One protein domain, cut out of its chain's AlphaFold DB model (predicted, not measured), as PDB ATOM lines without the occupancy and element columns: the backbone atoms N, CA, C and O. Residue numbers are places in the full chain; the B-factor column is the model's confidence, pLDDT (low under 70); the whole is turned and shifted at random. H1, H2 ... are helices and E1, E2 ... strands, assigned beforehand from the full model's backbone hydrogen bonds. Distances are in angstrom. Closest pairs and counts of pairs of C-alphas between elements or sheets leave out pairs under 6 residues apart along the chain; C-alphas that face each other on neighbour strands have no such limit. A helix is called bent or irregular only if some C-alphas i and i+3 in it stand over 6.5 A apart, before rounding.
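Overview. This is residues 4 to 95 of the 192 residues of an uncharacterized protein of Dysgonomonas hofstadii (UniProt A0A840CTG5). Four helices, H1 to H4, stand in an up-and-down bundle, each touching the next and H4 touching H1, and a two-strand hairpin with a long loop extends beyond one end of it, where H1 ends and H2 begins. Residues 29 to 35 of that loop stick out free as an arm and add to the length of the whole. The printed part has 92 residues with four named helices and two named strands, in the order H1, E1, E2, H2, H3, H4; the sheet, E1 - E2, is antiparallel and the class is mostly helix. The whole is only just compact, close to loose, with a radius of gyration of the C-alphas of 14.5 A and spans of 51 by 22 by 20 A.

Along the chain. H1, residues 4 to 22, begins at C-alpha 4 at (164.066, 195.233, 157.602) and is 27.6 A long. It is neither bent nor irregular, but only just: C-alphas 18 and 21 are 6.0 A apart. E1 is residues 23 to 25 and E2 is residues 39 to 41. H2, residues 44 to 61, is 25.6 A long and begins at C-alpha 44 at (162.465, 168.029, 159.089). H3, residues 63 to 73, is 15.5 A long. H4, residues 79 to 94, is 22.4 A long and ends at C-alpha 94 at (148.973, 193.255, 152.493).

Arrangement. In the bundle each helix runs against the one before it. H1 touches H2 with residues 12 to 19 alone, at a shallow tilt of 30 degrees, opposite ways; the closest C-alphas, of Leu 12 and Val 54, are 6.7 A apart. H2 and H3 form a helical hairpin at a shallow tilt of 31 degrees, closest at the C-alphas of Leu 58 and Cys 66, 5.1 A. H3 and H4 form another, at 17 degrees, closest at the C-alphas of Ile 72 and Thr 81, 6.2 A. H1 and H4 touch at a shallow tilt of 21 degrees, opposite ways, closest at the C-alphas of Ile 13 and Val 86, 6.0 A. H2 and H4 are near each other, while H1 and H3 are apart. E1 and E2 form an antiparallel hairpin at 144 degrees, with N 24 and O 40, and N 40 and O 24, within hydrogen-bond range, each at 2.9 A. Every O i to N i+4 pair is within hydrogen-bond range in H2 and H4; H1 has 13 of 15 and H3 6 of 7.

Size, cuts and confidence. The C-alphas farthest apart, those of Asn 4 and Gly 31, are 52.0 A apart. The printed part has no cut. The link from E1 to E2, 13 residues, is long; the other links are tight. The mean pLDDT of the printed part is 92.1, and no printed residue is under 70.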
ATOM      1  N   ASN A   4     163.460 196.506 157.206       84.12
ATOM      2  CA  ASN A   4     164.066 195.233 157.602       84.12
ATOM      3  C   ASN A   4     163.000 194.183 157.933       84.12
ATOM      4  O   ASN A   4     163.152 193.014 157.577       84.12
ATOM      5  N   ILE A   5     161.906 194.596 158.582       87.94
ATOM      6  CA  ILE A   5     160.773 193.713 158.899       87.94
ATOM      7  C   ILE A   5     160.101 193.241 157.604       87.94
ATOM      8  O   ILE A   5     159.773 192.061 157.484       87.94
ATOM      9  N   LEU A   6     159.938 194.132 156.621       86.44
ATOM     10  CA  LEU A   6     159.349 193.798 155.325       86.44
ATOM     11  C   LEU A   6     160.216 192.806 154.535       86.44
ATOM     12  O   LEU A   6     159.696 191.825 154.004       86.44
ATOM     13  N   ASN A   7     161.534 193.018 154.500       88.50
ATOM     14  CA  ASN A   7     162.468 192.108 153.834       88.50
ATOM     15  C   ASN A   7     162.496 190.725 154.500       88.50
ATOM     16  O   ASN A   7     162.473 189.702 153.814       88.50
ATOM     17  N   LEU A   8     162.485 190.682 155.835       94.38
ATOM     18  CA  LEU A   8     162.395 189.428 156.578       94.38
ATOM     19  C   LEU A   8     161.071 188.701 156.294       94.38
ATOM     20  O   LEU A   8     161.076 187.495 156.059       94.38
ATOM     21  N   LEU A   9     159.947 189.425 156.256       95.75
ATOM     22  CA  LEU A   9     158.641 188.862 155.909       95.75
ATOM     23  C   LEU A   9     158.634 188.258 154.498       95.75
ATOM     24  O   LEU A   9     158.159 187.138 154.324       95.75
ATOM     25  N   HIS A  10     159.190 188.959 153.505       94.75
ATOM     26  CA  HIS A  10     159.338 188.426 152.147       94.75
ATOM     27  C   HIS A  10     160.144 187.128 152.130       94.75
ATOM     28  O   HIS A  10     159.680 186.141 151.562       94.75
ATOM     29  N   SER A  11     161.296 187.098 152.806       97.25
ATOM     30  CA  SER A  11     162.131 185.897 152.881       97.25
ATOM     31  C   SER A  11     161.382 184.709 153.493       97.25
ATOM     32  O   SER A  11     161.495 183.594 152.989       97.25
ATOM     33  N   LEU A  12     160.598 184.929 154.556       98.25
ATOM     34  CA  LEU A  12     159.811 183.869 155.199       98.25
ATOM     35  C   LEU A  12     158.692 183.340 154.289       98.25
ATOM     36  O   LEU A  12     158.412 182.138 154.299       98.25
ATOM     37  N   ILE A  13     158.058 184.219 153.505       98.06
ATOM     38  CA  ILE A  13     157.029 183.847 152.522       98.06
ATOM     39  C   ILE A  13     157.647 183.033 151.379       98.06
ATOM     40  O   ILE A  13     157.103 181.994 151.009       98.06
ATOM     41  N   GLU A  14     158.771 183.485 150.820       97.69
ATOM     42  CA  GLU A  14     159.475 182.777 149.745       97.69
ATOM     43  C   GLU A  14     159.934 181.389 150.191       97.69
ATOM     44  O   GLU A  14     159.655 180.404 149.507       97.69
ATOM     45  N   GLU A  15     160.560 181.289 151.366       97.88
ATOM     46  CA  GLU A  15     160.988 180.006 151.925       97.88
ATOM     47  C   GLU A  15     159.797 179.060 152.142       97.88
ATOM     48  O   GLU A  15     159.859 177.895 151.746       97.88
ATOM     49  N   GLY A  16     158.677 179.561 152.677       97.56
ATOM     50  CA  GLY A  16     157.448 178.777 152.826       97.56
ATOM     51  C   GLY A  16     156.930 178.242 151.485       97.56
ATOM     52  O   GLY A  16     156.677 177.048 151.338       97.56
ATOM     53  N   ASN A  17     156.865 179.092 150.458       97.69
ATOM     54  CA  ASN A  17     156.435 178.692 149.112       97.69
ATOM     55  C   ASN A  17     157.349 177.649 148.450       97.69
ATOM     56  O   ASN A  17     156.906 176.935 147.550       97.69
ATOM     57  N   ILE A  18     158.609 177.548 148.870       97.06
ATOM     58  CA  ILE A  18     159.509 176.477 148.437       97.06
ATOM     59  C   ILE A  18     159.200 175.194 149.217       97.06
ATOM     60  O   ILE A  18     158.991 174.144 148.603       97.06
ATOM     61  N   LEU A  19     159.110 175.291 150.548       97.00
ATOM     62  CA  LEU A  19     158.935 174.162 151.470       97.00
ATOM     63  C   LEU A  19     157.640 173.370 151.259       97.00
ATOM     64  O   LEU A  19     157.620 172.176 151.537       97.00
ATOM     65  N   ILE A  20     156.570 173.979 150.736       95.56
ATOM     66  CA  ILE A  20     155.325 173.255 150.412       95.56
ATOM     67  C   ILE A  20     155.554 172.067 149.465       95.56
ATOM     68  O   ILE A  20     154.841 171.070 149.554       95.56
ATOM     69  N   ASN A  21     156.555 172.152 148.581       95.62
ATOM     70  CA  ASN A  21     156.882 171.091 147.625       95.62
ATOM     71  C   ASN A  21     157.657 169.928 148.264       95.62
ATOM     72  O   ASN A  21     157.786 168.875 147.648       95.62
ATOM     73  N   GLU A  22     158.157 170.115 149.488       95.50
ATOM     74  CA  GLU A  22     158.854 169.096 150.279       95.50
ATOM     75  C   GLU A  22     157.880 168.310 151.181       95.50
ATOM     76  O   GLU A  22     158.311 167.430 151.922       95.50
ATOM     77  N   ILE A  23     156.575 168.630 151.156       96.00
ATOM     78  CA  ILE A  23     155.543 167.977 151.971       96.00
ATOM     79  C   ILE A  23     154.876 166.851 151.179       96.00
ATOM     80  O   ILE A  23     154.129 167.103 150.231       96.00
ATOM     81  N   HIS A  24     155.041 165.611 151.639       95.12
ATOM     82  CA  HIS A  24     154.563 164.426 150.924       95.12
ATOM     83  C   HIS A  24     153.603 163.586 151.761       95.12
ATOM     84  O   HIS A  24     153.757 163.489 152.983       95.12
ATOM     85  N   PRO A  25     152.610 162.930 151.135       94.06
ATOM     86  CA  PRO A  25     151.794 161.948 151.828       94.06
ATOM     87  C   PRO A  25     152.655 160.734 152.192       94.06
ATOM     88  O   PRO A  25     153.273 160.096 151.342       94.06
ATOM     89  N   MET A  26     152.654 160.365 153.466       90.44
ATOM     90  CA  MET A  26     153.291 159.142 153.932       90.44
ATOM     91  C   MET A  26     152.460 157.942 153.459       90.44
ATOM     92  O   MET A  26     151.262 157.915 153.752       90.44
ATOM     93  N   PRO A  27     153.015 156.930 152.775       87.75
ATOM     94  CA  PRO A  27     152.260 155.724 152.447       87.75
ATOM     95  C   PRO A  27     151.876 154.960 153.730       87.75
ATOM     96  O   PRO A  27     152.630 154.987 154.707       87.75
ATOM     97  N   PRO A  28     150.699 154.309 153.787       87.56
ATOM     98  CA  PRO A  28     150.350 153.469 154.925       87.56
ATOM     99  C   PRO A  28     151.297 152.266 155.002       87.56
ATOM    100  O   PRO A  28     151.685 151.700 153.978       87.56
ATOM    101  N   THR A  29     151.645 151.854 156.219       87.44
ATOM    102  CA  THR A  29     152.409 150.623 156.438       87.44
ATOM    103  C   THR A  29     151.649 149.431 155.843       87.44
ATOM    104  O   THR A  29     150.431 149.339 156.051       87.44
ATOM    105  N   PRO A  30     152.318 148.502 155.133       89.44
ATOM    106  CA  PRO A  30     151.663 147.314 154.596       89.44
ATOM    107  C   PRO A  30     150.860 146.570 155.674       89.44
ATOM    108  O   PRO A  30     151.371 146.297 156.757       89.44
ATOM    109  N   GLY A  31     149.594 146.262 155.384       88.25
ATOM    110  CA  GLY A  31     148.689 145.572 156.313       88.25
ATOM    111  C   GLY A  31     147.942 146.471 157.309       88.25
ATOM    112  O   GLY A  31     147.103 145.963 158.048       88.25
ATOM    113  N   ILE A  32     148.182 147.789 157.315       88.06
ATOM    114  CA  ILE A  32     147.440 148.749 158.145       88.06
ATOM    115  C   ILE A  32     146.430 149.518 157.285       88.06
ATOM    116  O   ILE A  32     146.799 150.204 156.331       88.06
ATOM    117  N   ILE A  33     145.144 149.458 157.654       84.38
ATOM    118  CA  ILE A  33     144.116 150.341 157.087       84.38
ATOM    119  C   ILE A  33     144.244 151.708 157.760       84.38
ATOM    120  O   ILE A  33     144.053 151.832 158.969       84.38
ATOM    121  N   ARG A  34     144.547 152.745 156.973       86.00
ATOM    122  CA  ARG A  34     144.644 154.124 157.459       86.00
ATOM    123  C   ARG A  34     143.466 154.946 156.942       86.00
ATOM    124  O   ARG A  34     143.301 155.094 155.737       86.00
ATOM    125  N   LEU A  35     142.661 155.478 157.863       87.50
ATOM    126  CA  LEU A  35     141.455 156.261 157.547       87.50
ATOM    127  C   LEU A  35     141.749 157.736 157.232       87.50
ATOM    128  O   LEU A  35     140.868 158.452 156.768       87.50
ATOM    129  N   THR A  36     142.973 158.199 157.492       85.25
ATOM    130  CA  THR A  36     143.402 159.586 157.275       85.25
ATOM    131  C   THR A  36     144.759 159.639 156.580       85.25
ATOM    132  O   THR A  36     145.575 158.723 156.701       85.25
ATOM    133  N   THR A  37     145.025 160.705 155.826       88.38
ATOM    134  CA  THR A  37     146.349 160.936 155.236       88.38
ATOM    135  C   THR A  37     147.268 161.561 156.277       88.38
ATOM    136  O   THR A  37     146.895 162.523 156.943       88.38
ATOM    137  N   VAL A  38     148.472 161.008 156.409       90.75
ATOM    138  CA  VAL A  38     149.554 161.562 157.232       90.75
ATOM    139  C   VAL A  38     150.619 162.081 156.285       90.75
ATOM    140  O   VAL A  38     150.838 161.469 155.239       90.75
ATOM    141  N   TYR A  39     151.267 163.181 156.644       94.31
ATOM    142  CA  TYR A  39     152.286 163.824 155.826       94.31
ATOM    143  C   TYR A  39     153.638 163.824 156.532       94.31
ATOM    144  O   TYR A  39     153.701 163.827 157.761       94.31
ATOM    145  N   TYR A  40     154.706 163.837 155.745       93.81
ATOM    146  CA  TYR A  40     156.071 164.064 156.208       93.81
ATOM    147  C   TYR A  40     156.727 165.156 155.358       93.81
ATOM    148  O   TYR A  40     156.169 165.567 154.339       93.81
ATOM    149  N   VAL A  41     157.888 165.628 155.803       95.56
ATOM    150  CA  VAL A  41     158.734 166.566 155.057       95.56
ATOM    151  C   VAL A  41     160.076 165.927 154.746       95.56
ATOM    152  O   VAL A  41     160.573 165.156 155.569       95.56
ATOM    153  N   ASP A  42     160.650 166.250 153.590       93.31
ATOM    154  CA  ASP A  42     161.956 165.718 153.179       93.31
ATOM    155  C   ASP A  42     163.070 166.112 154.166       93.31
ATOM    156  O   ASP A  42     163.835 165.254 154.609       93.31
ATOM    157  N   ASP A  43     163.116 167.386 154.577       95.38
ATOM    158  CA  ASP A  43     164.032 167.887 155.607       95.38
ATOM    159  C   ASP A  43     163.264 168.464 156.808       95.38
ATOM    160  O   ASP A  43     162.827 169.621 156.840       95.38
ATOM    161  N   ALA A  44     163.127 167.640 157.848       94.38
ATOM    162  CA  ALA A  44     162.465 168.029 159.089       94.38
ATOM    163  C   ALA A  44     163.194 169.152 159.840       94.38
ATOM    164  O   ALA A  44     162.543 169.949 160.516       94.38
ATOM    165  N   GLY A  45     164.524 169.233 159.729       96.00
ATOM    166  CA  GLY A  45     165.322 170.262 160.391       96.00
ATOM    167  C   GLY A  45     165.112 171.627 159.746       96.00
ATOM    168  O   GLY A  45     164.808 172.599 160.438       96.00
ATOM    169  N   LYS A  46     165.190 171.685 158.414       96.19
ATOM    170  CA  LYS A  46     164.909 172.896 157.633       96.19
ATOM    171  C   LYS A  46     163.489 173.400 157.884       96.19
ATOM    172  O   LYS A  46     163.306 174.570 158.216       96.19
ATOM    173  N   TYR A  47     162.496 172.511 157.832       96.38
ATOM    174  CA  TYR A  47     161.109 172.884 158.105       96.38
ATOM    175  C   TYR A  47     160.914 173.402 159.539       96.38
ATOM    176  O   TYR A  47     160.239 174.410 159.759       96.38
ATOM    177  N   ALA A  48     161.526 172.743 160.531       95.44
ATOM    178  CA  ALA A  48     161.467 173.177 161.925       95.44
ATOM    179  C   ALA A  48     162.132 174.547 162.145       95.44
ATOM    180  O   ALA A  48     161.614 175.354 162.925       95.44
ATOM    181  N   ASN A  49     163.231 174.833 161.442       97.44
ATOM    182  CA  ASN A  49     163.904 176.130 161.479       97.44
ATOM    183  C   ASN A  49     163.023 177.231 160.885       97.44
ATOM    184  O   ASN A  49     162.795 178.236 161.556       97.44
ATOM    185  N   TRP A  50     162.462 177.024 159.691       98.06
ATOM    186  CA  TRP A  50     161.519 177.968 159.083       98.06
ATOM    187  C   TRP A  50     160.332 178.244 160.008       98.06
ATOM    188  O   TRP A  50     160.038 179.395 160.331       98.06
ATOM    189  N   LYS A  51     159.703 177.187 160.531       96.50
ATOM    190  CA  LYS A  51     158.560 177.302 161.444       96.50
ATOM    191  C   LYS A  51     158.914 178.100 162.705       96.50
ATOM    192  O   LYS A  51     158.163 178.984 163.117       96.50
ATOM    193  N   SER A  52     160.076 177.825 163.297       96.31
ATOM    194  CA  SER A  52     160.597 178.561 164.457       96.31
ATOM    195  C   SER A  52     160.845 180.037 164.145       96.31
ATOM    196  O   SER A  52     160.509 180.902 164.958       96.31
ATOM    197  N   SER A  53     161.385 180.333 162.962       97.31
ATOM    198  CA  SER A  53     161.625 181.697 162.484       97.31
ATOM    199  C   SER A  53     160.324 182.464 162.282       97.31
ATOM    200  O   SER A  53     160.201 183.578 162.788       97.31
ATOM    201  N   VAL A  54     159.321 181.853 161.642       97.81
ATOM    202  CA  VAL A  54     157.981 182.434 161.485       97.81
ATOM    203  C   VAL A  54     157.372 182.744 162.850       97.81
ATOM    204  O   VAL A  54     156.972 183.877 163.108       97.81
ATOM    205  N   LYS A  55     157.378 181.773 163.770       95.81
ATOM    206  CA  LYS A  55     156.828 181.962 165.116       95.81
ATOM    207  C   LYS A  55     157.531 183.090 165.870       95.81
ATOM    208  O   LYS A  55     156.887 183.895 166.540       95.81
ATOM    209  N   ARG A  56     158.860 183.185 165.754       94.50
ATOM    210  CA  ARG A  56     159.635 184.262 166.382       94.50
ATOM    211  C   ARG A  56     159.330 185.622 165.753       94.50
ATOM    212  O   ARG A  56     159.188 186.589 166.496       94.50
ATOM    213  N   PHE A  57     159.205 185.687 164.429       94.44
ATOM    214  CA  PHE A  57     158.830 186.893 163.696       94.44
ATOM    215  C   PHE A  57     157.453 187.407 164.125       94.44
ATOM    216  O   PHE A  57     157.336 188.580 164.483       94.44
ATOM    217  N   LEU A  58     156.440 186.533 164.155       93.75
ATOM    218  CA  LEU A  58     155.089 186.892 164.586       93.75
ATOM    219  C   LEU A  58     155.097 187.359 166.037       93.75
ATOM    220  O   LEU A  58     154.628 188.443 166.336       93.75
ATOM    221  N   LYS A  59     155.741 186.630 166.949       91.25
ATOM    222  CA  LYS A  59     155.776 187.026 168.363       91.25
ATOM    223  C   LYS A  59     156.382 188.415 168.615       91.25
ATOM    224  O   LYS A  59     156.006 189.066 169.584       91.25
ATOM    225  N   ILE A  60     157.341 188.844 167.793       86.44
ATOM    226  CA  ILE A  60     157.988 190.159 167.926       86.44
ATOM    227  C   ILE A  60     157.142 191.266 167.285       86.44
ATOM    228  O   ILE A  60     157.055 192.354 167.845       86.44
ATOM    229  N   ASN A  61     156.553 191.005 166.114       87.69
ATOM    230  CA  ASN A  61     155.987 192.055 165.258       87.69
ATOM    231  C   ASN A  61     154.449 192.025 165.156       87.69
ATOM    232  O   ASN A  61     153.844 193.055 164.883       87.69
ATOM    233  N   PHE A  62     153.841 190.855 165.369       88.88
ATOM    234  CA  PHE A  62     152.418 190.529 165.187       88.88
ATOM    235  C   PHE A  62     151.954 189.497 166.243       88.88
ATOM    236  O   PHE A  62     151.658 188.344 165.905       88.88
ATOM    237  N   PRO A  63     151.988 189.836 167.547       86.44
ATOM    238  CA  PRO A  63     151.792 188.853 168.613       86.44
ATOM    239  C   PRO A  63     150.398 188.209 168.597       86.44
ATOM    240  O   PRO A  63     150.281 187.028 168.909       86.44
ATOM    241  N   GLU A  64     149.364 188.929 168.170       83.44
ATOM    242  CA  GLU A  64     148.004 188.408 168.007       83.44
ATOM    243  C   GLU A  64     147.920 187.375 166.869       83.44
ATOM    244  O   GLU A  64     147.282 186.334 167.016       83.44
ATOM    245  N   ASP A  65     148.627 187.604 165.759       87.19
ATOM    246  CA  ASP A  65     148.723 186.645 164.651       87.19
ATOM    247  C   ASP A  65     149.574 185.415 165.023       87.19
ATOM    248  O   ASP A  65     149.402 184.332 164.459       87.19
ATOM    249  N   CYS A  66     150.463 185.533 166.019       89.88
ATOM    250  CA  CYS A  66     151.180 184.382 166.570       89.88
ATOM    251  C   CYS A  66     150.217 183.372 167.214       89.88
ATOM    252  O   CYS A  66     150.431 182.166 167.082       89.88
ATOM    253  N   GLU A  67     149.156 183.832 167.883       86.81
ATOM    254  CA  GLU A  67     148.129 182.942 168.440       86.81
ATOM    255  C   GLU A  67     147.326 182.245 167.334       86.81
ATOM    256  O   GLU A  67     146.976 181.069 167.460       86.81
ATOM    257  N   GLU A  68     147.060 182.943 166.228       87.94
ATOM    258  CA  GLU A  68     146.384 182.359 165.067       87.94
ATOM    259  C   GLU A  68     147.228 181.245 164.436       87.94
ATOM    260  O   GLU A  68     146.717 180.154 164.172       87.94
ATOM    261  N   MET A  69     148.541 181.457 164.294       91.69
ATOM    262  CA  MET A  69     149.472 180.402 163.880       91.69
ATOM    263  C   MET A  69     149.414 179.194 164.824       91.69
ATOM    264  O   MET A  69     149.329 178.055 164.367       91.69
ATOM    265  N   GLU A  70     149.409 179.410 166.143       89.44
ATOM    266  CA  GLU A  70     149.288 178.317 167.116       89.44
ATOM    267  C   GLU A  70     147.958 177.561 166.995       89.44
ATOM    268  O   GLU A  70     147.924 176.347 167.198       89.44
ATOM    269  N   ASN A  71     146.867 178.237 166.624       87.94
ATOM    270  CA  ASN A  71     145.587 177.586 166.348       87.94
ATOM    271  C   ASN A  71     145.625 176.749 165.066       87.94
ATOM    272  O   ASN A  71     145.120 175.627 165.077       87.94
ATOM    273  N   ILE A  72     146.265 177.241 164.001       89.19
ATOM    274  CA  ILE A  72     146.502 176.470 162.770       89.19
ATOM    275  C   ILE A  72     147.293 175.192 163.087       89.19
ATOM    276  O   ILE A  72     146.974 174.109 162.596       89.19
ATOM    277  N   GLU A  73     148.292 175.289 163.962       86.38
ATOM    278  CA  GLU A  73     149.146 174.165 164.357       86.38
ATOM    279  C   GLU A  73     148.477 173.128 165.267       86.38
ATOM    280  O   GLU A  73     149.003 172.022 165.399       86.38
ATOM    281  N   LYS A  74     147.337 173.443 165.897       85.19
ATOM    282  CA  LYS A  74     146.564 172.447 166.664       85.19
ATOM    283  C   LYS A  74     145.989 171.355 165.763       85.19
ATOM    284  O   LYS A  74     145.668 170.271 166.250       85.19
ATOM    285  N   TYR A  75     145.831 171.641 164.474       76.25
ATOM    286  CA  TYR A  75     145.401 170.667 163.482       76.25
ATOM    287  C   TYR A  75     146.577 169.810 162.998       76.25
ATOM    288  O   TYR A  75     147.746 170.159 163.152       76.25
ATOM    289  N   ASN A  76     146.269 168.661 162.391       83.00
ATOM    290  CA  ASN A  76     147.302 167.781 161.853       83.00
ATOM    291  C   ASN A  76     148.136 168.492 160.783       83.00
ATOM    292  O   ASN A  76     147.593 169.076 159.842       83.00
ATOM    293  N   PHE A  77     149.456 168.334 160.889       90.81
ATOM    294  CA  PHE A  77     150.393 168.764 159.864       90.81
ATOM    295  C   PHE A  77     149.989 168.224 158.483       90.81
ATOM    296  O   PHE A  77     149.816 167.018 158.285       90.81
ATOM    297  N   SER A  78     149.823 169.145 157.542       93.56
ATOM    298  CA  SER A  78     149.407 168.895 156.167       93.56
ATOM    299  C   SER A  78     149.819 170.052 155.243       93.56
ATOM    300  O   SER A  78     150.089 171.164 155.724       93.56
ATOM    301  N   PRO A  79     149.797 169.843 153.914       95.12
ATOM    302  CA  PRO A  79     149.967 170.916 152.937       95.12
ATOM    303  C   PRO A  79     149.010 172.093 153.161       95.12
ATOM    304  O   PRO A  79     149.390 173.243 152.959       95.12
ATOM    305  N   ASP A  80     147.786 171.828 153.622       94.00
ATOM    306  CA  ASP A  80     146.787 172.873 153.853       94.00
ATOM    307  C   ASP A  80     147.115 173.705 155.094       94.00
ATOM    308  O   ASP A  80     147.105 174.932 155.015       94.00
ATOM    309  N   THR A  81     147.510 173.073 156.206       93.81
ATOM    310  CA  THR A  81     147.985 173.817 157.389       93.81
ATOM    311  C   THR A  81     149.226 174.651 157.072       93.81
ATOM    312  O   THR A  81     149.350 175.778 157.539       93.81
ATOM    313  N   HIS A  82     150.126 174.149 156.219       96.12
ATOM    314  CA  HIS A  82     151.284 174.918 155.769       96.12
ATOM    315  C   HIS A  82     150.860 176.147 154.951       96.12
ATOM    316  O   HIS A  82     151.296 177.264 155.232       96.12
ATOM    317  N   LYS A  83     149.962 175.969 153.972       96.38
ATOM    318  CA  LYS A  83     149.420 177.073 153.164       96.38
ATOM    319  C   LYS A  83     148.689 178.110 154.009       96.38
ATOM    320  O   LYS A  83     148.744 179.286 153.674       96.38
ATOM    321  N   GLN A  84     148.025 177.705 155.091       96.62
ATOM    322  CA  GLN A  84     147.399 178.640 156.029       96.62
ATOM    323  C   GLN A  84     148.441 179.519 156.732       96.62
ATOM    324  O   GLN A  84     148.248 180.729 156.798       96.62
ATOM    325  N   ILE A  85     149.573 178.951 157.167       97.12
ATOM    326  CA  ILE A  85     150.684 179.724 157.753       97.12
ATOM    327  C   ILE A  85     151.258 180.712 156.725       97.12
ATOM    328  O   ILE A  85     151.427 181.890 157.028       97.12
ATOM    329  N   VAL A  86     151.519 180.270 155.490       97.88
ATOM    330  CA  VAL A  86     151.991 181.174 154.422       97.88
ATOM    331  C   VAL A  86     150.942 182.249 154.108       97.88
ATOM    332  O   VAL A  86     151.277 183.419 153.940       97.88
ATOM    333  N   GLY A  87     149.663 181.875 154.081       95.12
ATOM    334  CA  GLY A  87     148.541 182.786 153.873       95.12
ATOM    335  C   GLY A  87     148.446 183.869 154.946       95.12
ATOM    336  O   GLY A  87     148.201 185.025 154.607       95.12
ATOM    337  N   LEU A  88     148.713 183.523 156.208       95.44
ATOM    338  CA  LEU A  88     148.804 184.476 157.316       95.44
ATOM    339  C   LEU A  88     149.909 185.514 157.069       95.44
ATOM    340  O   LEU A  88     149.663 186.714 157.162       95.44
ATOM    341  N   LEU A  89     151.103 185.075 156.663       96.38
ATOM    342  CA  LEU A  89     152.216 185.977 156.339       96.38
ATOM    343  C   LEU A  89     151.895 186.900 155.153       96.38
ATOM    344  O   LEU A  89     152.185 188.095 155.195       96.38
ATOM    345  N   VAL A  90     151.237 186.377 154.116       93.44
ATOM    346  CA  VAL A  90     150.764 187.178 152.973       93.44
ATOM    347  C   VAL A  90     149.681 188.181 153.395       93.44
ATOM    348  O   VAL A  90     149.623 189.288 152.856       93.44
ATOM    349  N   ALA A  91     148.816 187.833 154.350       90.88
ATOM    350  CA  ALA A  91     147.823 188.759 154.886       90.88
ATOM    351  C   ALA A  91     148.499 189.924 155.621       90.88
ATOM    352  O   ALA A  91     148.189 191.075 155.322       90.88
ATOM    353  N   ILE A  92     149.486 189.630 156.472       90.62
ATOM    354  CA  ILE A  92     150.315 190.632 157.160       90.62
ATOM    355  C   ILE A  92     151.030 191.545 156.153       90.62
ATOM    356  O   ILE A  92     151.070 192.759 156.330       90.62
ATOM    357  N   GLN A  93     151.557 190.989 155.059       88.75
ATOM    358  CA  GLN A  93     152.211 191.771 154.005       88.75
ATOM    359  C   GLN A  93     151.252 192.789 153.359       88.75
ATOM    360  O   GLN A  93     151.638 193.924 153.085       88.75
ATOM    361  N   LYS A  94     149.997 192.394 153.112       87.06
ATOM    362  CA  LYS A  94     148.973 193.255 152.493       87.06
ATOM    363  C   LYS A  94     148.351 194.244 153.476       87.06
ATOM    364  O   LYS A  94     147.929 195.325 153.074       87.06
ATOM    365  N   MET A  95     148.237 193.844 154.734       84.94
ATOM    366  CA  MET A  95     147.523 194.547 155.793       84.94
ATOM    367  C   MET A  95     148.363 194.482 157.073       84.94
ATOM    368  O   MET A  95     148.063 193.698 157.968       84.94
TER     369      MET A  95